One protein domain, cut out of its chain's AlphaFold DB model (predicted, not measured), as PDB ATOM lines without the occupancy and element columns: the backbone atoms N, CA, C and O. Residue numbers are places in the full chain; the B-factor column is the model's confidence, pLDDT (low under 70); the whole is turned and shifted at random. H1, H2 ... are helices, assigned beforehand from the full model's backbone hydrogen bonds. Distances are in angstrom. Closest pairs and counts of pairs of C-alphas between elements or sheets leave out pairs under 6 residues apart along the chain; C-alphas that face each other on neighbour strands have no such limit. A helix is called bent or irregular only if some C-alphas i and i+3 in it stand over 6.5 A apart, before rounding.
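This is residues 225 to 372 of the 1157 residues of an uncharacterized protein of Candidatus Aminicenantes bacterium (UniProt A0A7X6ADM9). This is a long rod of helices in two parts set end to end: at one end H4, H5 and H8 form a three-helix bundle, and at the other the long hairpin of H6 and H7 has H2 packed mainly on H7. The short H1 sits where the two parts meet, touching H4 and a part of H6, while H3 is beside H2 and H9 is at the far end of the rod, by the first residues of H5. The printed part has 148 residues with nine named helices, H1 to H9 in order along the chain, and no named strand; the class is all helix. The whole is loose, with a radius of gyration of the C-alphas of 20.3 A, and its C-alphas span 67 by 23 by 20 A.

Find C-alpha 225 at (-41.275, 39.385, -34.355), where H1 begins; it runs to residue 229. After it come H2, residues 235 to 245 and 15.2 A from first to last C-alpha, and H3, residues 253 to 256. Look next at H4, residues 265 to 278, 20.2 A long, and H5, residues 281 to 294, 20.0 A long. From C-alpha 296 at (-31.598, 33.283, -42.764), H6, the longest helix, runs 44.3 A to residue 325, with a kink of 37 degrees near residue 319; it is irregular, with C-alphas 322 and 325 7.3 A apart. H7, residues 327 to 345, is 28.3 A long and only just irregular, with C-alphas 328 and 331 6.9 A apart. H8 is residues 353 to 362, 14.3 A long. H9, residues 366 to 372, is irregular, with C-alphas 367 and 370 7.8 A apart, and ends at C-alpha 372, (-29.750, 22.813, -58.056).

Start at H1: it touches residues 265 to 267 of H4, the closest C-alphas being those of His 228 and Gly 266, 4.9 A apart. It only just touches H6, with 3 pairs of C-alphas within 8 A, the closest those of Thr 227 and Leu 300 at 6.7 A. H2, H6 and H7 form a bundle, helices side by side. In it H2 touches H7 at a shallow tilt of 21 degrees, opposite ways, closest at the C-alphas of Val 236 and Arg 344, 5.0 A. H2 only just touches H6, with 3 pairs within 8 A, closest at Ala 239 and Ala 310, 7.5 A between C-alphas. H6 and H7 are a hairpin at a shallow tilt of 15 degrees, with C-alphas 323 and 329 the closest at 6.5 A. H3 only just touches H2, with 3 pairs within 8 A, the C-alphas of Ile 242 and Ile 256 being closest at 6.8 A; H3 and H6 are near each other. H4, H5 and H8 form the second bundle, up and down, each running against the one before it in the chain. H4 and H5 are a hairpin at a shallow tilt of 23 degrees, closest at C-alphas 276 and 284, 5.7 A. H8 touches H4, the same way at a shallow tilt of 21 degrees, closest at the C-alphas of Leu 265 and Cys 353, 5.6 A. H9 only just touches H5, with 3 pairs within 8 A, closest at C-alphas 283 and 366, 6.6 A. In H1, H2, H5 and H8 every O i to N i+4 pair is within hydrogen-bond range; in H4 it is 9 of 10, in H6 23 of 26, in H7 13 of 15, and in H9 1 of 3, beside 2 of 4 O i to N i+3 pairs, while H3 is too short for an O i to N i+4 pair.

Look to the C-alphas of Asp 280 and Pro 327 for the two farthest apart, 67.6 A. The printed part has no cut, and no link is long. The mean pLDDT of the printed part is 91.5, and residue 324 is the one printed residue under 70.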
ATOM      1  N   ARG A 225     -41.035  37.939 -34.286       96.88
ATOM      2  CA  ARG A 225     -41.275  39.385 -34.355       96.88
ATOM      3  C   ARG A 225     -40.119  40.128 -35.034       96.88
ATOM      4  O   ARG A 225     -40.369  41.087 -35.764       96.88
ATOM      5  N   GLN A 226     -38.875  39.701 -34.817       97.38
ATOM      6  CA  GLN A 226     -37.699  40.363 -35.380       97.38
ATOM      7  C   GLN A 226     -37.668  40.270 -36.907       97.38
ATOM      8  O   GLN A 226     -37.246  41.220 -37.561       97.38
ATOM      9  N   THR A 227     -38.194  39.199 -37.508       96.94
ATOM     10  CA  THR A 227     -38.272  39.028 -38.972       96.94
ATOM     11  C   THR A 227     -39.006  40.175 -39.674       96.94
ATOM     12  O   THR A 227     -38.722  40.491 -40.833       96.94
ATOM     13  N   HIS A 228     -39.942  40.817 -38.973       96.19
ATOM     14  CA  HIS A 228     -40.765  41.913 -39.494       96.19
ATOM     15  C   HIS A 228     -40.221  43.297 -39.133       96.19
ATOM     16  O   HIS A 228     -40.612  44.288 -39.744       96.19
ATOM     17  N   GLN A 229     -39.326  43.385 -38.147       95.12
ATOM     18  CA  GLN A 229     -38.842  44.656 -37.590       95.12
ATOM     19  C   GLN A 229     -37.396  44.957 -37.992       95.12
ATOM     20  O   GLN A 229     -37.038  46.116 -38.187       95.12
ATOM     21  N   THR A 230     -36.582  43.922 -38.177       96.25
ATOM     22  CA  THR A 230     -35.152  44.034 -38.449       96.25
ATOM     23  C   THR A 230     -34.891  44.235 -39.939       96.25
ATOM     24  O   THR A 230     -35.219  43.380 -40.766       96.25
ATOM     25  N   ALA A 231     -34.255  45.349 -40.302       95.25
ATOM     26  CA  ALA A 231     -33.747  45.565 -41.653       95.25
ATOM     27  C   ALA A 231     -32.443  44.797 -41.905       95.25
ATOM     28  O   ALA A 231     -31.570  44.727 -41.045       95.25
ATOM     29  N   PHE A 232     -32.301  44.255 -43.115       93.94
ATOM     30  CA  PHE A 232     -31.142  43.455 -43.546       93.94
ATOM     31  C   PHE A 232     -30.187  44.265 -44.435       93.94
ATOM     32  O   PHE A 232     -29.400  43.705 -45.195       93.94
ATOM     33  N   SER A 233     -30.317  45.589 -44.415       91.00
ATOM     34  CA  SER A 233     -29.635  46.514 -45.318       91.00
ATOM     35  C   SER A 233     -29.581  47.909 -44.708       91.00
ATOM     36  O   SER A 233     -30.403  48.228 -43.845       91.00
ATOM     37  N   GLY A 234     -28.674  48.757 -45.194       89.06
ATOM     38  CA  GLY A 234     -28.600  50.168 -44.804       89.06
ATOM     39  C   GLY A 234     -27.828  50.434 -43.511       89.06
ATOM     40  O   GLY A 234     -27.761  51.576 -43.066       89.06
ATOM     41  N   GLY A 235     -27.269  49.403 -42.867       91.44
ATOM     42  CA  GLY A 235     -26.557  49.546 -41.594       91.44
ATOM     43  C   GLY A 235     -25.253  50.336 -41.708       91.44
ATOM     44  O   GLY A 235     -24.974  51.192 -40.864       91.44
ATOM     45  N   VAL A 236     -24.469  50.079 -42.758       90.44
ATOM     46  CA  VAL A 236     -23.194  50.768 -43.014       90.44
ATOM     47  C   VAL A 236     -23.446  52.251 -43.271       90.44
ATOM     48  O   VAL A 236     -22.868  53.096 -42.586       90.44
ATOM     49  N   GLU A 237     -24.369  52.565 -44.181       90.88
ATOM     50  CA  GLU A 237     -24.766  53.927 -44.541       90.88
ATOM     51  C   GLU A 237     -25.352  54.663 -43.337       90.88
ATOM     52  O   GLU A 237     -25.040  55.830 -43.105       90.88
ATOM     53  N   PHE A 238     -26.166  53.978 -42.530       92.94
ATOM     54  CA  PHE A 238     -26.724  54.530 -41.303       92.94
ATOM     55  C   PHE A 238     -25.624  54.937 -40.314       92.94
ATOM     56  O   PHE A 238     -25.588  56.082 -39.852       92.94
ATOM     57  N   ALA A 239     -24.707  54.017 -40.003       93.69
ATOM     58  CA  ALA A 239     -23.636  54.252 -39.041       93.69
ATOM     59  C   ALA A 239     -22.634  55.312 -39.536       93.69
ATOM     60  O   ALA A 239     -22.192  56.155 -38.752       93.69
ATOM     61  N   GLU A 240     -22.310  55.310 -40.831       92.00
ATOM     62  CA  GLU A 240     -21.455  56.315 -41.462       92.00
ATOM     63  C   GLU A 240     -22.108  57.699 -41.461       92.00
ATOM     64  O   GLU A 240     -21.470  58.676 -41.056       92.00
ATOM     65  N   ARG A 241     -23.397  57.786 -41.816       90.75
ATOM     66  CA  ARG A 241     -24.155  59.039 -41.779       90.75
ATOM     67  C   ARG A 241     -24.152  59.625 -40.373       90.75
ATOM     68  O   ARG A 241     -23.739  60.770 -40.223       90.75
ATOM     69  N   ILE A 242     -24.460  58.843 -39.335       92.25
ATOM     70  CA  ILE A 242     -24.370  59.316 -37.943       92.25
ATOM     71  C   ILE A 242     -22.941  59.752 -37.585       92.25
ATOM     72  O   ILE A 242     -22.747  60.842 -37.048       92.25
ATOM     73  N   ALA A 243     -21.920  58.950 -37.905       92.31
ATOM     74  CA  ALA A 243     -20.530  59.293 -37.601       92.31
ATOM     75  C   ALA A 243     -20.066  60.589 -38.297       92.31
ATOM     76  O   ALA A 243     -19.258  61.337 -37.734       92.31
ATOM     77  N   SER A 244     -20.574  60.857 -39.504       90.25
ATOM     78  CA  SER A 244     -20.326  62.082 -40.268       90.25
ATOM     79  C   SER A 244     -21.091  63.280 -39.697       90.25
ATOM     80  O   SER A 244     -20.498  64.337 -39.491       90.25
ATOM     81  N   THR A 245     -22.360  63.098 -39.322       89.25
ATOM     82  CA  THR A 245     -23.191  64.117 -38.678       89.25
ATOM     83  C   THR A 245     -22.553  64.557 -37.364       89.25
ATOM     84  O   THR A 245     -22.332  65.745 -37.152       89.25
ATOM     85  N   VAL A 246     -22.091  63.614 -36.537       88.12
ATOM     86  CA  VAL A 246     -21.381  63.909 -35.281       88.12
ATOM     87  C   VAL A 246     -20.091  64.728 -35.499       88.12
ATOM     88  O   VAL A 246     -19.654  65.442 -34.594       88.12
ATOM     89  N   LYS A 247     -19.482  64.698 -36.696       88.31
ATOM     90  CA  LYS A 247     -18.303  65.517 -37.038       88.31
ATOM     91  C   LYS A 247     -18.657  66.997 -37.269       88.31
ATOM     92  O   LYS A 247     -17.810  67.853 -37.016       88.31
ATOM     93  N   LYS A 248     -19.875  67.323 -37.721       86.31
ATOM     94  CA  LYS A 248     -20.294  68.704 -38.040       86.31
ATOM     95  C   LYS A 248     -20.315  69.583 -36.786       86.31
ATOM     96  O   LYS A 248     -20.737  69.120 -35.729       86.31
ATOM     97  N   LYS A 249     -19.893  70.856 -36.885       82.38
ATOM     98  CA  LYS A 249     -19.851  71.811 -35.748       82.38
ATOM     99  C   LYS A 249     -21.241  72.143 -35.188       82.38
ATOM    100  O   LYS A 249     -21.388  72.300 -33.980       82.38
ATOM    101  N   ARG A 250     -22.245  72.237 -36.059       80.44
ATOM    102  CA  ARG A 250     -23.662  72.385 -35.715       80.44
ATOM    103  C   ARG A 250     -24.395  71.194 -36.312       80.44
ATOM    104  O   ARG A 250     -24.126  70.842 -37.455       80.44
ATOM    105  N   VAL A 251     -25.231  70.562 -35.504       78.62
ATOM    106  CA  VAL A 251     -26.066  69.434 -35.909       78.62
ATOM    107  C   VAL A 251     -27.456  69.727 -35.391       78.62
ATOM    108  O   VAL A 251     -27.593  70.013 -34.197       78.62
ATOM    109  N   THR A 252     -28.453  69.701 -36.265       80.69
ATOM    110  CA  THR A 252     -29.844  69.870 -35.832       80.69
ATOM    111  C   THR A 252     -30.426  68.521 -35.385       80.69
ATOM    112  O   THR A 252     -29.943  67.474 -35.828       80.69
ATOM    113  N   PRO A 253     -31.425  68.494 -34.483       76.81
ATOM    114  CA  PRO A 253     -32.102  67.252 -34.096       76.81
ATOM    115  C   PRO A 253     -32.643  66.464 -35.299       76.81
ATOM    116  O   PRO A 253     -32.558  65.236 -35.320       76.81
ATOM    117  N   GLU A 254     -33.111  67.156 -36.337       79.12
ATOM    118  CA  GLU A 254     -33.645  66.560 -37.565       79.12
ATOM    119  C   GLU A 254     -32.559  65.827 -38.368       79.12
ATOM    120  O   GLU A 254     -32.824  64.771 -38.932       79.12
ATOM    121  N   GLU A 255     -31.311  66.316 -38.365       77.44
ATOM    122  CA  GLU A 255     -30.182  65.636 -39.022       77.44
ATOM    123  C   GLU A 255     -29.766  64.327 -38.317       77.44
ATOM    124  O   GLU A 255     -29.067  63.500 -38.913       77.44
ATOM    125  N   ILE A 256     -30.158  64.142 -37.048       74.56
ATOM    126  CA  ILE A 256     -29.909  62.926 -36.250       74.56
ATOM    127  C   ILE A 256     -31.130  62.003 -36.239       74.56
ATOM    128  O   ILE A 256     -30.961  60.797 -36.046       74.56
ATOM    129  N   SER A 257     -32.333  62.543 -36.473       74.31
ATOM    130  CA  SER A 257     -33.590  61.796 -36.577       74.31
ATOM    131  C   SER A 257     -33.614  60.948 -37.847       74.31
ATOM    132  O   SER A 257     -34.277  61.233 -38.842       74.31
ATOM    133  N   LEU A 258     -32.806  59.896 -37.828       78.94
ATOM    134  CA  LEU A 258     -32.722  58.910 -38.876       78.94
ATOM    135  C   LEU A 258     -33.585  57.734 -38.461       78.94
ATOM    136  O   LEU A 258     -33.233  56.995 -37.542       78.94
ATOM    137  N   GLU A 259     -34.697  57.552 -39.159       84.44
ATOM    138  CA  GLU A 259     -35.502  56.353 -38.989       84.44
ATOM    139  C   GLU A 259     -34.663  55.119 -39.340       84.44
ATOM    140  O   GLU A 259     -34.007  55.057 -40.388       84.44
ATOM    141  N   ILE A 260     -34.668  54.133 -38.437       86.12
ATOM    142  CA  ILE A 260     -34.127  52.809 -38.731       86.12
ATOM    143  C   ILE A 260     -34.976  52.226 -39.869       86.12
ATOM    144  O   ILE A 260     -36.208  52.247 -39.771       86.12
ATOM    145  N   PRO A 261     -34.364  51.713 -40.954       88.75
ATOM    146  CA  PRO A 261     -35.120  51.128 -42.049       88.75
ATOM    147  C   PRO A 261     -36.051  50.018 -41.549       88.75
ATOM    148  O   PRO A 261     -35.691  49.235 -40.669       88.75
ATOM    149  N   LYS A 262     -37.252  49.928 -42.124       90.31
ATOM    150  CA  LYS A 262     -38.221  48.884 -41.763       90.31
ATOM    151  C   LYS A 262     -37.750  47.512 -42.252       90.31
ATOM    152  O   LYS A 262     -37.188  47.392 -43.344       90.31
ATOM    153  N   GLY A 263     -38.019  46.472 -41.462       91.44
ATOM    154  CA  GLY A 263     -37.777  45.086 -41.855       91.44
ATOM    155  C   GLY A 263     -38.579  44.688 -43.096       91.44
ATOM    156  O   GLY A 263     -39.753  45.023 -43.228       91.44
ATOM    157  N   GLN A 264     -37.936  43.978 -44.026       93.94
ATOM    158  CA  GLN A 264     -38.554  43.541 -45.290       93.94
ATOM    159  C   GLN A 264     -38.692  42.018 -45.397       93.94
ATOM    160  O   GLN A 264     -39.480  41.526 -46.207       93.94
ATOM    161  N   LEU A 265     -37.946  41.257 -44.584       95.88
ATOM    162  CA  LEU A 265     -37.856  39.805 -44.718       95.88
ATOM    163  C   LEU A 265     -39.222  39.128 -44.554       95.88
ATOM    164  O   LEU A 265     -39.581  38.290 -45.378       95.88
ATOM    165  N   GLY A 266     -40.013  39.515 -43.551       97.12
ATOM    166  CA  GLY A 266     -41.340  38.936 -43.320       97.12
ATOM    167  C   GLY A 266     -42.297  39.077 -44.506       97.12
ATOM    168  O   GLY A 266     -42.935  38.104 -44.915       97.12
ATOM    169  N   ALA A 267     -42.346  40.262 -45.121       96.38
ATOM    170  CA  ALA A 267     -43.171  40.509 -46.301       96.38
ATOM    171  C   ALA A 267     -42.720  39.670 -47.510       96.38
ATOM    172  O   ALA A 267     -43.557  39.117 -48.231       96.38
ATOM    173  N   GLU A 268     -41.409  39.528 -47.716       97.38
ATOM    174  CA  GLU A 268     -40.857  38.711 -48.800       97.38
ATOM    175  C   GLU A 268     -41.056  37.203 -48.563       97.38
ATOM    176  O   GLU A 268     -41.437  36.485 -49.490       97.38
ATOM    177  N   LEU A 269     -40.927  36.722 -47.321       97.69
ATOM    178  CA  LEU A 269     -41.243  35.337 -46.947       97.69
ATOM    179  C   LEU A 269     -42.724  35.012 -47.148       97.69
ATOM    180  O   LEU A 269     -43.036  33.932 -47.648       97.69
ATOM    181  N   LYS A 270     -43.641  35.937 -46.829       96.75
ATOM    182  CA  LYS A 270     -45.074  35.791 -47.143       96.75
ATOM    183  C   LYS A 270     -45.276  35.583 -48.648       96.75
ATOM    184  O   LYS A 270     -45.875  34.592 -49.066       96.75
ATOM    185  N   ARG A 271     -44.722  36.477 -49.479       95.75
ATOM    186  CA  ARG A 271     -44.822  36.394 -50.951       95.75
ATOM    187  C   ARG A 271     -44.226  35.096 -51.497       95.75
ATOM    188  O   ARG A 271     -44.795  34.481 -52.399       95.75
ATOM    189  N   TRP A 272     -43.079  34.674 -50.973       97.25
ATOM    190  CA  TRP A 272     -42.442  33.412 -51.344       97.25
ATOM    191  C   TRP A 272     -43.262  32.192 -50.907       97.25
ATOM    192  O   TRP A 272     -43.427  31.269 -51.701       97.25
ATOM    193  N   THR A 273     -43.872  32.216 -49.722       97.19
ATOM    194  CA  THR A 273     -44.746  31.140 -49.223       97.19
ATOM    195  C   THR A 273     -45.967  30.949 -50.125       97.19
ATOM    196  O   THR A 273     -46.273  29.826 -50.523       97.19
ATOM    197  N   TYR A 274     -46.618  32.039 -50.541       95.25
ATOM    198  CA  TYR A 274     -47.722  31.967 -51.506       95.25
ATOM    199  C   TYR A 274     -47.288  31.443 -52.873       95.25
ATOM    200  O   TYR A 274     -48.042  30.708 -53.515       95.25
ATOM    201  N   TRP A 275     -46.078  31.783 -53.319       95.44
ATOM    202  CA  TRP A 275     -45.508  31.201 -54.530       95.44
ATOM    203  C   TRP A 275     -45.271  29.693 -54.370       95.44
ATOM    204  O   TRP A 275     -45.666  28.938 -55.256       95.44
ATOM    205  N   LEU A 276     -44.703  29.244 -53.241       96.12
ATOM    206  CA  LEU A 276     -44.416  27.830 -52.966       96.12
ATOM    207  C   LEU A 276     -45.661  26.955 -53.034       96.12
ATOM    208  O   LEU A 276     -45.614  25.890 -53.646       96.12
ATOM    209  N   VAL A 277     -46.773  27.393 -52.439       95.00
ATOM    210  CA  VAL A 277     -48.035  26.633 -52.457       95.00
ATOM    211  C   VAL A 277     -48.488  26.334 -53.891       95.00
ATOM    212  O   VAL A 277     -49.057  25.276 -54.145       95.00
ATOM    213  N   GLN A 278     -48.182  27.216 -54.844       93.06
ATOM    214  CA  GLN A 278     -48.572  27.072 -56.250       93.06
ATOM    215  C   GLN A 278     -47.622  26.183 -57.069       93.06
ATOM    216  O   GLN A 278     -47.968  25.802 -58.185       93.06
ATOM    217  N   GLN A 279     -46.438  25.848 -56.549       94.56
ATOM    218  CA  GLN A 279     -45.446  25.059 -57.287       94.56
ATOM    219  C   GLN A 279     -45.728  23.562 -57.211       94.56
ATOM    220  O   GLN A 279     -46.494  23.120 -56.362       94.56
ATOM    221  N   ASP A 280     -45.081  22.756 -58.056       93.94
ATOM    222  CA  ASP A 280     -45.089  21.294 -57.944       93.94
ATOM    223  C   ASP A 280     -44.241  20.796 -56.754       93.94
ATOM    224  O   ASP A 280     -43.405  21.517 -56.205       93.94
ATOM    225  N   SER A 281     -44.423  19.531 -56.352       95.25
ATOM    226  CA  SER A 281     -43.733  18.978 -55.173       95.25
ATOM    227  C   SER A 281     -42.207  18.983 -55.295       95.25
ATOM    228  O   SER A 281     -41.522  19.248 -54.307       95.25
ATOM    229  N   LYS A 282     -41.634  18.757 -56.487       96.75
ATOM    230  CA  LYS A 282     -40.172  18.781 -56.651       96.75
ATOM    231  C   LYS A 282     -39.641  20.195 -56.457       96.75
ATOM    232  O   LYS A 282     -38.644  20.375 -55.760       96.75
ATOM    233  N   THR A 283     -40.295  21.191 -57.039       96.75
ATOM    234  CA  THR A 283     -39.925  22.606 -56.889       96.75
ATOM    235  C   THR A 283     -40.069  23.070 -55.438       96.75
ATOM    236  O   THR A 283     -39.127  23.642 -54.890       96.75
ATOM    237  N   ARG A 284     -41.163  22.713 -54.747       97.38
ATOM    238  CA  ARG A 284     -41.330  23.002 -53.309       97.38
ATOM    239  C   ARG A 284     -40.216  22.400 -52.462       97.38
ATOM    240  O   ARG A 284     -39.588  23.112 -51.683       97.38
ATOM    241  N   ARG A 285     -39.930  21.104 -52.631       97.75
ATOM    242  CA  ARG A 285     -38.878  20.405 -51.870       97.75
ATOM    243  C   ARG A 285     -37.509  21.021 -52.087       97.75
ATOM    244  O   ARG A 285     -36.763  21.151 -51.122       97.75
ATOM    245  N   ARG A 286     -37.184  21.386 -53.328       97.75
ATOM    246  CA  ARG A 286     -35.919  22.037 -53.679       97.75
ATOM    247  C   ARG A 286     -35.804  23.413 -53.040       97.75
ATOM    248  O   ARG A 286     -34.822  23.676 -52.355       97.75
ATOM    249  N   SER A 287     -36.833  24.244 -53.176       97.75
ATOM    250  CA  SER A 287     -36.836  25.591 -52.601       97.75
ATOM    251  C   SER A 287     -36.761  25.561 -51.067       97.75
ATOM    252  O   SER A 287     -35.931  26.249 -50.482       97.75
ATOM    253  N   LEU A 288     -37.532  24.686 -50.407       97.88
ATOM    254  CA  LEU A 288     -37.465  24.486 -48.951       97.88
ATOM    255  C   LEU A 288     -36.110  23.917 -48.499       97.88
ATOM    256  O   LEU A 288     -35.615  24.286 -47.437       97.88
ATOM    257  N   ALA A 289     -35.491  23.037 -49.292       97.25
ATOM    258  CA  ALA A 289     -34.157  22.521 -48.996       97.25
ATOM    259  C   ALA A 289     -33.087  23.619 -49.085       97.25
ATOM    260  O   ALA A 289     -32.261  23.712 -48.181       97.25
ATOM    261  N   LEU A 290     -33.132  24.473 -50.116       97.44
ATOM    262  CA  LEU A 290     -32.248  25.638 -50.223       97.44
ATOM    263  C   LEU A 290     -32.477  26.608 -49.068       97.44
ATOM    264  O   LEU A 290     -31.514  27.008 -48.426       97.44
ATOM    265  N   PHE A 291     -33.734  26.920 -48.751       97.25
ATOM    266  CA  PHE A 291     -34.093  27.794 -47.636       97.25
ATOM    267  C   PHE A 291     -33.536  27.285 -46.299       97.25
ATOM    268  O   PHE A 291     -32.871  28.017 -45.566       97.25
ATOM    269  N   LYS A 292     -33.721  25.989 -46.019       95.81
ATOM    270  CA  LYS A 292     -33.152  25.330 -44.838       95.81
ATOM    271  C   LYS A 292     -31.622  25.317 -44.851       95.81
ATOM    272  O   LYS A 292     -31.015  25.272 -43.787       95.81
ATOM    273  N   LEU A 293     -30.996  25.330 -46.026       95.69
ATOM    274  CA  LEU A 293     -29.544  25.331 -46.168       95.69
ATOM    275  C   LEU A 293     -28.929  26.714 -45.907       95.69
ATOM    276  O   LEU A 293     -27.881  26.783 -45.265       95.69
ATOM    277  N   ILE A 294     -29.567  27.791 -46.378       95.38
ATOM    278  CA  ILE A 294     -29.061  29.168 -46.242       95.38
ATOM    279  C   ILE A 294     -29.250  29.768 -44.842       95.38
ATOM    280  O   ILE A 294     -28.510  30.682 -44.500       95.38
ATOM    281  N   ARG A 295     -30.206  29.256 -44.050       94.56
ATOM    282  CA  ARG A 295     -30.419  29.592 -42.625       94.56
ATOM    283  C   ARG A 295     -30.492  31.107 -42.337       94.56
ATOM    284  O   ARG A 295     -29.673  31.633 -41.578       94.56
ATOM    285  N   PRO A 296     -31.465  31.830 -42.926       93.50
ATOM    286  CA  PRO A 296     -31.598  33.283 -42.764       93.50
ATOM    287  C   PRO A 296     -31.803  33.734 -41.307       93.50
ATOM    288  O   PRO A 296     -31.609  34.909 -41.008       93.50
ATOM    289  N   GLU A 297     -32.158  32.833 -40.390       94.25
ATOM    290  CA  GLU A 297     -32.241  33.104 -38.952       94.25
ATOM    291  C   GLU A 297     -30.930  33.644 -38.357       94.25
ATOM    292  O   GLU A 297     -30.970  34.518 -37.494       94.25
ATOM    293  N   TYR A 298     -29.762  33.206 -38.838       93.31
ATOM    294  CA  TYR A 298     -28.489  33.737 -38.341       93.31
ATOM    295  C   TYR A 298     -28.260  35.176 -38.801       93.31
ATOM    296  O   TYR A 298     -27.769  36.009 -38.036       93.31
ATOM    297  N   ALA A 299     -28.649  35.487 -40.040       92.44
ATOM    298  CA  ALA A 299     -28.619  36.848 -40.560       92.44
ATOM    299  C   ALA A 299     -29.548  37.756 -39.750       92.44
ATOM    300  O   ALA A 299     -29.146  38.853 -39.360       92.44
ATOM    301  N   LEU A 300     -30.753  37.265 -39.440       95.38
ATOM    302  CA  LEU A 300     -31.717  37.966 -38.602       95.38
ATOM    303  C   LEU A 300     -31.137  38.294 -37.226       95.38
ATOM    304  O   LEU A 300     -31.221  39.439 -36.782       95.38
ATOM    305  N   GLU A 301     -30.532  37.312 -36.560       95.12
ATOM    306  CA  GLU A 301     -29.944  37.487 -35.232       95.12
ATOM    307  C   GLU A 301     -28.822  38.538 -35.248       95.12
ATOM    308  O   GLU A 301     -28.785  39.437 -34.401       95.12
ATOM    309  N   ALA A 302     -27.928  38.465 -36.238       93.94
ATOM    310  CA  ALA A 302     -26.817  39.398 -36.383       93.94
ATOM    311  C   ALA A 302     -27.295  40.833 -36.649       93.94
ATOM    312  O   ALA A 302     -26.827  41.772 -35.997       93.94
ATOM    313  N   TRP A 303     -28.265  41.008 -37.549       95.12
ATOM    314  CA  TRP A 303     -28.856  42.314 -37.839       95.12
ATOM    315  C   TRP A 303     -29.651  42.870 -36.658       95.12
ATOM    316  O   TRP A 303     -29.544  44.054 -36.350       95.12
ATOM    317  N   THR A 304     -30.375  42.023 -35.926       96.06
ATOM    318  CA  THR A 304     -31.100  42.429 -34.713       96.06
ATOM    319  C   THR A 304     -30.127  42.952 -33.653       96.06
ATOM    320  O   THR A 304     -30.334  44.026 -33.084       96.06
ATOM    321  N   LYS A 305     -29.007  42.246 -33.431       95.75
ATOM    322  CA  LYS A 305     -27.930  42.695 -32.532       95.75
ATOM    323  C   LYS A 305     -27.314  44.019 -32.989       95.75
ATOM    324  O   LYS A 305     -27.067  44.892 -32.154       95.75
ATOM    325  N   PHE A 306     -27.082  44.181 -34.292       95.88
ATOM    326  CA  PHE A 306     -26.565  45.421 -34.869       95.88
ATOM    327  C   PHE A 306     -27.503  46.606 -34.608       95.88
ATOM    328  O   PHE A 306     -27.063  47.610 -34.040       95.88
ATOM    329  N   TRP A 307     -28.791  46.483 -34.947       95.81
ATOM    330  CA  TRP A 307     -29.763  47.567 -34.784       95.81
ATOM    331  C   TRP A 307     -30.028  47.901 -33.318       95.81
ATOM    332  O   TRP A 307     -30.082  49.077 -32.975       95.81
ATOM    333  N   ALA A 308     -30.056  46.910 -32.423       95.69
ATOM    334  CA  ALA A 308     -30.094  47.167 -30.982       95.69
ATOM    335  C   ALA A 308     -28.846  47.939 -30.499       95.69
ATOM    336  O   ALA A 308     -28.921  48.795 -29.615       95.69
ATOM    337  N   GLY A 309     -27.676  47.657 -31.080       95.25
ATOM    338  CA  GLY A 309     -26.444  48.404 -30.830       95.25
ATOM    339  C   GLY A 309     -26.496  49.848 -31.340       95.25
ATOM    340  O   GLY A 309     -26.007  50.745 -30.640       95.25
ATOM    341  N   ALA A 310     -27.094  50.054 -32.520       94.44
ATOM    342  CA  ALA A 310     -27.320  51.353 -33.150       94.44
ATOM    343  C   ALA A 310     -28.287  52.211 -32.328       94.44
ATOM    344  O   ALA A 310     -27.940  53.332 -31.971       94.44
ATOM    345  N   ASP A 311     -29.433  51.651 -31.946       94.50
ATOM    346  CA  ASP A 311     -30.475  52.310 -31.157       94.50
ATOM    347  C   ASP A 311     -29.962  52.760 -29.777       94.50
ATOM    348  O   ASP A 311     -30.085  53.927 -29.394       94.50
ATOM    349  N   LYS A 312     -29.218  51.889 -29.077       94.81
ATOM    350  CA  LYS A 312     -28.505  52.271 -27.843       94.81
ATOM    351  C   LYS A 312     -27.497  53.402 -28.079       94.81
ATOM    352  O   LYS A 312     -27.258  54.215 -27.187       94.81
ATOM    353  N   GLY A 313     -26.850  53.425 -29.246       92.62
ATOM    354  CA  GLY A 313     -25.927  54.486 -29.649       92.62
ATOM    355  C   GLY A 313     -26.638  55.817 -29.901       92.62
ATOM    356  O   GLY A 313     -26.152  56.849 -29.443       92.62
ATOM    357  N   LEU A 314     -27.792  55.787 -30.573       91.25
ATOM    358  CA  LEU A 314     -28.635  56.953 -30.849       91.25
ATOM    359  C   LEU A 314     -29.224  57.526 -29.569       91.25
ATOM    360  O   LEU A 314     -29.126  58.725 -29.345       91.25
ATOM    361  N   THR A 315     -29.752  56.676 -28.690       92.62
ATOM    362  CA  THR A 315     -30.281  57.086 -27.383       92.62
ATOM    363  C   THR A 315     -29.209  57.811 -26.566       92.62
ATOM    364  O   THR A 315     -29.449  58.889 -26.019       92.62
ATOM    365  N   ALA A 316     -27.985  57.267 -26.532       91.69
ATOM    366  CA  ALA A 316     -26.860  57.917 -25.865       91.69
ATOM    367  C   ALA A 316     -26.462  59.238 -26.546       91.69
ATOM    368  O   ALA A 316     -26.158  60.209 -25.857       91.69
ATOM    369  N   LEU A 317     -26.483  59.294 -27.881       89.12
ATOM    370  CA  LEU A 317     -26.192  60.513 -28.633       89.12
ATOM    371  C   LEU A 317     -27.235  61.605 -28.371       89.12
ATOM    372  O   LEU A 317     -26.853  62.722 -28.037       89.12
ATOM    373  N   ASN A 318     -28.526  61.279 -28.429       88.81
ATOM    374  CA  ASN A 318     -29.627  62.206 -28.162       88.81
ATOM    375  C   ASN A 318     -29.566  62.764 -26.736       88.81
ATOM    376  O   ASN A 318     -29.772  63.960 -26.543       88.81
ATOM    377  N   LYS A 319     -29.181  61.943 -25.750       89.56
ATOM    378  CA  LYS A 319     -28.968  62.400 -24.368       89.56
ATOM    379  C   LYS A 319     -27.796  63.386 -24.234       89.56
ATOM    380  O   LYS A 319     -27.859  64.300 -23.420       89.56
ATOM    381  N   GLN A 320     -26.730  63.208 -25.017       86.56
ATOM    382  CA  GLN A 320     -25.499  64.012 -24.927       86.56
ATOM    383  C   GLN A 320     -25.494  65.253 -25.832       86.56
ATOM    384  O   GLN A 320     -24.729  66.192 -25.615       86.56
ATOM    385  N   MET A 321     -26.349  65.283 -26.853       78.69
ATOM    386  CA  MET A 321     -26.415  66.354 -27.847       78.69
ATOM    387  C   MET A 321     -26.697  67.754 -27.267       78.69
ATOM    388  O   MET A 321     -25.966  68.679 -27.637       78.69
ATOM    389  N   PRO A 322     -27.648  67.945 -26.328       79.62
ATOM    390  CA  PRO A 322     -27.879  69.247 -25.693       79.62
ATOM    391  C   PRO A 322     -26.640  69.794 -24.966       79.62
ATOM    392  O   PRO A 322     -26.430  71.004 -24.888       79.62
ATOM    393  N   LEU A 323     -25.773  68.900 -24.485       73.25
ATOM    394  CA  LEU A 323     -24.603  69.219 -23.667       73.25
ATOM    395  C   LEU A 323     -23.339  69.514 -24.497       73.25
ATOM    396  O   LEU A 323     -22.330  69.981 -23.960       73.25
ATOM    397  N   ARG A 324     -23.385  69.312 -25.822       68.56
ATOM    398  CA  ARG A 324     -22.245  69.450 -26.748       68.56
ATOM    399  C   ARG A 324     -21.631  70.854 -26.798       68.56
ATOM    400  O   ARG A 324     -20.486  70.999 -27.225       68.56
ATOM    401  N   ARG A 325     -22.364  71.889 -26.366       73.50
ATOM    402  CA  ARG A 325     -21.838  73.264 -26.289       73.50
ATOM    403  C   ARG A 325     -20.719  73.411 -25.254       73.50
ATOM    404  O   ARG A 325     -19.915  74.327 -25.388       73.50
ATOM    405  N   ARG A 326     -20.626  72.506 -24.273       79.75
ATOM    406  CA  ARG A 326     -19.594  72.567 -23.234       79.75
ATOM    407  C   ARG A 326     -18.319  71.810 -23.650       79.75
ATOM    408  O   ARG A 326     -18.432  70.688 -24.159       79.75
ATOM    409  N   PRO A 327     -17.114  72.386 -23.462       77.81
ATOM    410  CA  PRO A 327     -15.845  71.739 -23.799       77.81
ATOM    411  C   PRO A 327     -15.680  70.342 -23.189       77.81
ATOM    412  O   PRO A 327     -15.195  69.450 -23.890       77.81
ATOM    413  N   GLU A 328     -16.152  70.113 -21.954       81.19
ATOM    414  CA  GLU A 328     -16.022  68.822 -21.262       81.19
ATOM    415  C   GLU A 328     -16.723  67.649 -21.979       81.19
ATOM    416  O   GLU A 328     -16.311  66.495 -21.850       81.19
ATOM    417  N   ASN A 329     -17.727  67.918 -22.822       82.81
ATOM    418  CA  ASN A 329     -18.497  66.873 -23.507       82.81
ATOM    419  C   ASN A 329     -17.922  66.476 -24.874       82.81
ATOM    420  O   ASN A 329     -18.382  65.505 -25.485       82.81
ATOM    421  N   ARG A 330     -16.884  67.173 -25.365       83.75
ATOM    422  CA  ARG A 330     -16.237  66.857 -26.654       83.75
ATOM    423  C   ARG A 330     -15.681  65.436 -26.687       83.75
ATOM    424  O   ARG A 330     -15.816  64.756 -27.706       83.75
ATOM    425  N   GLU A 331     -15.115  64.968 -25.578       88.31
ATOM    426  CA  GLU A 331     -14.552  63.619 -25.482       88.31
ATOM    427  C   GLU A 331     -15.644  62.539 -25.511       88.31
ATOM    428  O   GLU A 331     -15.497  61.516 -26.180       88.31
ATOM    429  N   GLN A 332     -16.797  62.781 -24.880       88.94
ATOM    430  CA  GLN A 332     -17.931  61.851 -24.934       88.94
ATOM    431  C   GLN A 332     -18.506  61.744 -26.353       88.94
ATOM    432  O   GLN A 332     -18.757  60.642 -26.846       88.94
ATOM    433  N   VAL A 333     -18.628  62.874 -27.058       86.75
ATOM    434  CA  VAL A 333     -19.053  62.910 -28.466       86.75
ATOM    435  C   VAL A 333     -18.037  62.199 -29.371       86.75
ATOM    436  O   VAL A 333     -18.426  61.435 -30.259       86.75
ATOM    437  N   ARG A 334     -16.730  62.361 -29.119       89.69
ATOM    438  CA  ARG A 334     -15.665  61.619 -29.816       89.69
ATOM    439  C   ARG A 334     -15.775  60.111 -29.570       89.69
ATOM    440  O   ARG A 334     -15.681  59.338 -30.526       89.69
ATOM    441  N   LYS A 335     -16.034  59.685 -28.329       93.50
ATOM    442  CA  LYS A 335     -16.265  58.275 -27.968       93.50
ATOM    443  C   LYS A 335     -17.497  57.697 -28.667       93.50
ATOM    444  O   LYS A 335     -17.421  56.580 -29.184       93.50
ATOM    445  N   LEU A 336     -18.594  58.454 -28.754       91.81
ATOM    446  CA  LEU A 336     -19.800  58.059 -29.492       91.81
ATOM    447  C   LEU A 336     -19.538  57.937 -30.996       91.81
ATOM    448  O   LEU A 336     -19.903  56.927 -31.595       91.81
ATOM    449  N   ARG A 337     -18.818  58.890 -31.601       93.00
ATOM    450  CA  ARG A 337     -18.376  58.778 -33.001       93.00
ATOM    451  C   ARG A 337     -17.540  57.520 -33.218       93.00
ATOM    452  O   ARG A 337     -17.811  56.756 -34.138       93.00
ATOM    453  N   GLY A 338     -16.563  57.269 -32.344       94.12
ATOM    454  CA  GLY A 338     -15.754  56.050 -32.376       94.12
ATOM    455  C   GLY A 338     -16.594  54.776 -32.235       94.12
ATOM    456  O   GLY A 338     -16.295  53.771 -32.875       94.12
ATOM    457  N   ARG A 339     -17.679  54.812 -31.451       95.44
ATOM    458  CA  ARG A 339     -18.636  53.703 -31.337       95.44
ATOM    459  C   ARG A 339     -19.385  53.454 -32.645       95.44
ATOM    460  O   ARG A 339     -19.477  52.295 -33.029       95.44
ATOM    461  N   PHE A 340     -19.872  54.487 -33.334       94.88
ATOM    462  CA  PHE A 340     -20.543  54.322 -34.633       94.88
ATOM    463  C   PHE A 340     -19.586  53.882 -35.745       94.88
ATOM    464  O   PHE A 340     -19.969  53.054 -36.561       94.88
ATOM    465  N   ILE A 341     -18.326  54.330 -35.731       92.69
ATOM    466  CA  ILE A 341     -17.288  53.804 -36.636       92.69
ATOM    467  C   ILE A 341     -17.076  52.303 -36.386       92.69
ATOM    468  O   ILE A 341     -17.158  51.511 -37.316       92.69
ATOM    469  N   ARG A 342     -16.916  51.881 -35.124       95.12
ATOM    470  CA  ARG A 342     -16.812  50.450 -34.787       95.12
ATOM    471  C   ARG A 342     -18.073  49.662 -35.137       95.12
ATOM    472  O   ARG A 342     -17.974  48.483 -35.451       95.12
ATOM    473  N   LEU A 343     -19.248  50.282 -35.024       94.31
ATOM    474  CA  LEU A 343     -20.515  49.662 -35.391       94.31
ATOM    475  C   LEU A 343     -20.582  49.448 -36.907       94.31
ATOM    476  O   LEU A 343     -20.872  48.336 -37.322       94.31
ATOM    477  N   ARG A 344     -20.219  50.460 -37.709       93.50
ATOM    478  CA  ARG A 344     -20.067  50.363 -39.169       93.50
ATOM    479  C   ARG A 344     -19.137  49.211 -39.554       93.50
ATOM    480  O   ARG A 344     -19.507  48.380 -40.369       93.50
ATOM    481  N   ASP A 345     -17.969  49.126 -38.920       89.44
ATOM    482  CA  ASP A 345     -16.964  48.094 -39.222       89.44
ATOM    483  C   ASP A 345     -17.406  46.676 -38.803       89.44
ATOM    484  O   ASP A 345     -16.814  45.684 -39.223       89.44
ATOM    485  N   ARG A 346     -18.442  46.578 -37.958       91.12
ATOM    486  CA  ARG A 346     -19.064  45.328 -37.494       91.12
ATOM    487  C   ARG A 346     -20.458  45.105 -38.082       91.12
ATOM    488  O   ARG A 346     -21.154  44.201 -37.616       91.12
ATOM    489  N   ALA A 347     -20.890  45.930 -39.035       91.38
ATOM    490  CA  ALA A 347     -22.178  45.743 -39.681       91.38
ATOM    491  C   ALA A 347     -22.207  44.350 -40.330       91.38
ATOM    492  O   ALA A 347     -21.254  43.989 -41.029       91.38
ATOM    493  N   PRO A 348     -23.252  43.539 -40.081       91.88
ATOM    494  CA  PRO A 348     -23.464  42.335 -40.865       91.88
ATOM    495  C   PRO A 348     -23.629  42.721 -42.333       91.88
ATOM    496  O   PRO A 348     -24.058  43.831 -42.636       91.88
ATOM    497  N   SER A 349     -23.317  41.809 -43.244       89.31
ATOM    498  CA  SER A 349     -23.432  42.124 -44.663       89.31
ATOM    499  C   SER A 349     -24.891  42.206 -45.102       89.31
ATOM    500  O   SER A 349     -25.758  41.436 -44.670       89.31
ATOM    501  N   THR A 350     -25.145  43.147 -45.991       90.00
ATOM    502  CA  THR A 350     -26.428  43.500 -46.553       90.00
ATOM    503  C   THR A 350     -26.957  42.380 -47.435       90.00
ATOM    504  O   THR A 350     -26.335  41.959 -48.416       90.00
ATOM    505  N   LEU A 351     -28.165  41.931 -47.111       90.62
ATOM    506  CA  LEU A 351     -28.869  40.868 -47.807       90.62
ATOM    507  C   LEU A 351     -30.194  41.407 -48.346       90.62
ATOM    508  O   LEU A 351     -31.157  41.611 -47.607       90.62
ATOM    509  N   ASN A 352     -30.248  41.614 -49.661       92.44
ATOM    510  CA  ASN A 352     -31.481  41.999 -50.334       92.44
ATOM    511  C   ASN A 352     -32.478  40.827 -50.286       92.44
ATOM    512  O   ASN A 352     -32.323  39.824 -50.986       92.44
ATOM    513  N   CYS A 353     -33.500  40.957 -49.439       94.88
ATOM    514  CA  CYS A 353     -34.475  39.898 -49.184       94.88
ATOM    515  C   CYS A 353     -35.278  39.528 -50.438       94.88
ATOM    516  O   CYS A 353     -35.582  38.354 -50.640       94.88
ATOM    517  N   LYS A 354     -35.578  40.503 -51.305       93.81
ATOM    518  CA  LYS A 354     -36.291  40.261 -52.564       93.81
ATOM    519  C   LYS A 354     -35.443  39.413 -53.515       93.81
ATOM    520  O   LYS A 354     -35.914  38.372 -53.968       93.81
ATOM    521  N   LEU A 355     -34.184  39.805 -53.738       92.19
ATOM    522  CA  LEU A 355     -33.252  39.046 -54.584       92.19
ATOM    523  C   LEU A 355     -33.014  37.633 -54.038       92.19
ATOM    524  O   LEU A 355     -32.928  36.678 -54.807       92.19
ATOM    525  N   LEU A 356     -32.968  37.472 -52.712       95.88
ATOM    526  CA  LEU A 356     -32.879  36.155 -52.085       95.88
ATOM    527  C   LEU A 356     -34.078  35.268 -52.437       95.88
ATOM    528  O   LEU A 356     -33.890  34.116 -52.830       95.88
ATOM    529  N   MET A 357     -35.304  35.790 -52.329       97.31
ATOM    530  CA  MET A 357     -36.501  35.025 -52.689       97.31
ATOM    531  C   MET A 357     -36.553  34.720 -54.187       97.31
ATOM    532  O   MET A 357     -36.971  33.630 -54.567       97.31
ATOM    533  N   GLU A 358     -36.116  35.639 -55.046       94.50
ATOM    534  CA  GLU A 358     -36.011  35.409 -56.494       94.50
ATOM    535  C   GLU A 358     -34.987  34.315 -56.821       94.50
ATOM    536  O   GLU A 358     -35.292  33.410 -57.595       94.50
ATOM    537  N   SER A 359     -33.849  34.302 -56.132       96.38
ATOM    538  CA  SER A 359     -32.818  33.263 -56.257       96.38
ATOM    539  C   SER A 359     -33.327  31.887 -55.802       96.38
ATOM    540  O   SER A 359     -33.129  30.880 -56.480       96.38
ATOM    541  N   LEU A 360     -34.082  31.833 -54.696       97.62
ATOM    542  CA  LEU A 360     -34.746  30.604 -54.235       97.62
ATOM    543  C   LEU A 360     -35.794  30.081 -55.225       97.62
ATOM    544  O   LEU A 360     -36.052  28.875 -55.241       97.62
ATOM    545  N   ARG A 361     -36.428  30.962 -56.009       97.00
ATOM    546  CA  ARG A 361     -37.359  30.571 -57.078       97.00
ATOM    547  C   ARG A 361     -36.601  30.042 -58.288       97.00
ATOM    548  O   ARG A 361     -36.934  28.960 -58.764       97.00
ATOM    549  N   LEU A 362     -35.584  30.780 -58.736       95.06
ATOM    550  CA  LEU A 362     -34.780  30.447 -59.909       95.06
ATOM    551  C   LEU A 362     -34.119  29.075 -59.751       95.06
ATOM    552  O   LEU A 362     -34.297  28.199 -60.594       95.06
ATOM    553  N   GLU A 363     -33.445  28.840 -58.626       96.31
ATOM    554  CA  GLU A 363     -32.705  27.592 -58.409       96.31
ATOM    555  C   GLU A 363     -33.589  26.410 -58.002       96.31
ATOM    556  O   GLU A 363     -33.182  25.248 -58.081       96.31
ATOM    557  N   ALA A 364     -34.836  26.672 -57.611       96.88
ATOM    558  CA  ALA A 364     -35.825  25.627 -57.391       96.88
ATOM    559  C   ALA A 364     -36.601  25.242 -58.658       96.88
ATOM    560  O   ALA A 364     -37.284  24.217 -58.628       96.88
ATOM    561  N   ALA A 365     -36.517  26.019 -59.742       94.88
ATOM    562  CA  ALA A 365     -37.306  25.811 -60.953       94.88
ATOM    563  C   ALA A 365     -36.986  24.463 -61.640       94.88
ATOM    564  O   ALA A 365     -35.865  23.952 -61.522       94.88
ATOM    565  N   PRO A 366     -37.943  23.811 -62.330       93.88
ATOM    566  CA  PRO A 366     -37.723  22.552 -63.059       93.88
ATOM    567  C   PRO A 366     -36.479  22.548 -63.954       93.88
ATOM    568  O   PRO A 366     -35.702  21.592 -63.921       93.88
ATOM    569  N   GLU A 367     -36.234  23.640 -64.663       91.88
ATOM    570  CA  GLU A 367     -35.125  23.836 -65.598       91.88
ATOM    571  C   GLU A 367     -33.768  23.853 -64.875       91.88
ATOM    572  O   GLU A 367     -32.755  23.415 -65.415       91.88
ATOM    573  N   ALA A 368     -33.749  24.265 -63.605       92.75
ATOM    574  CA  ALA A 368     -32.553  24.312 -62.772       92.75
ATOM    575  C   ALA A 368     -32.200  22.960 -62.119       92.75
ATOM    576  O   ALA A 368     -31.287  22.901 -61.306       92.75
ATOM    577  N   SER A 369     -32.881  21.848 -62.432       92.06
ATOM    578  CA  SER A 369     -32.696  20.559 -61.728       92.06
ATOM    579  C   SER A 369     -31.241  20.059 -61.666       92.06
ATOM    580  O   SER A 369     -30.823  19.515 -60.640       92.06
ATOM    581  N   GLY A 370     -30.469  20.235 -62.744       89.94
ATOM    582  CA  GLY A 370     -29.043  19.887 -62.775       89.94
ATOM    583  C   GLY A 370     -28.222  20.781 -61.844       89.94
ATOM    584  O   GLY A 370     -27.569  20.289 -60.923       89.94
ATOM    585  N   ARG A 371     -28.355  22.096 -62.032       93.06
ATOM    586  CA  ARG A 371     -27.654  23.138 -61.273       93.06
ATOM    587  C   ARG A 371     -28.010  23.154 -59.785       93.06
ATOM    588  O   ARG A 371     -27.124  23.323 -58.955       93.06
ATOM    589  N   PHE A 372     -29.265  22.884 -59.434       95.88
ATOM    590  CA  PHE A 372     -29.750  22.813 -58.056       95.88
ATOM    591  C   PHE A 372     -28.868  21.914 -57.183       95.88
ATOM    592  O   PHE A 372     -28.496  22.286 -56.073       95.88
TER     593      PHE A 372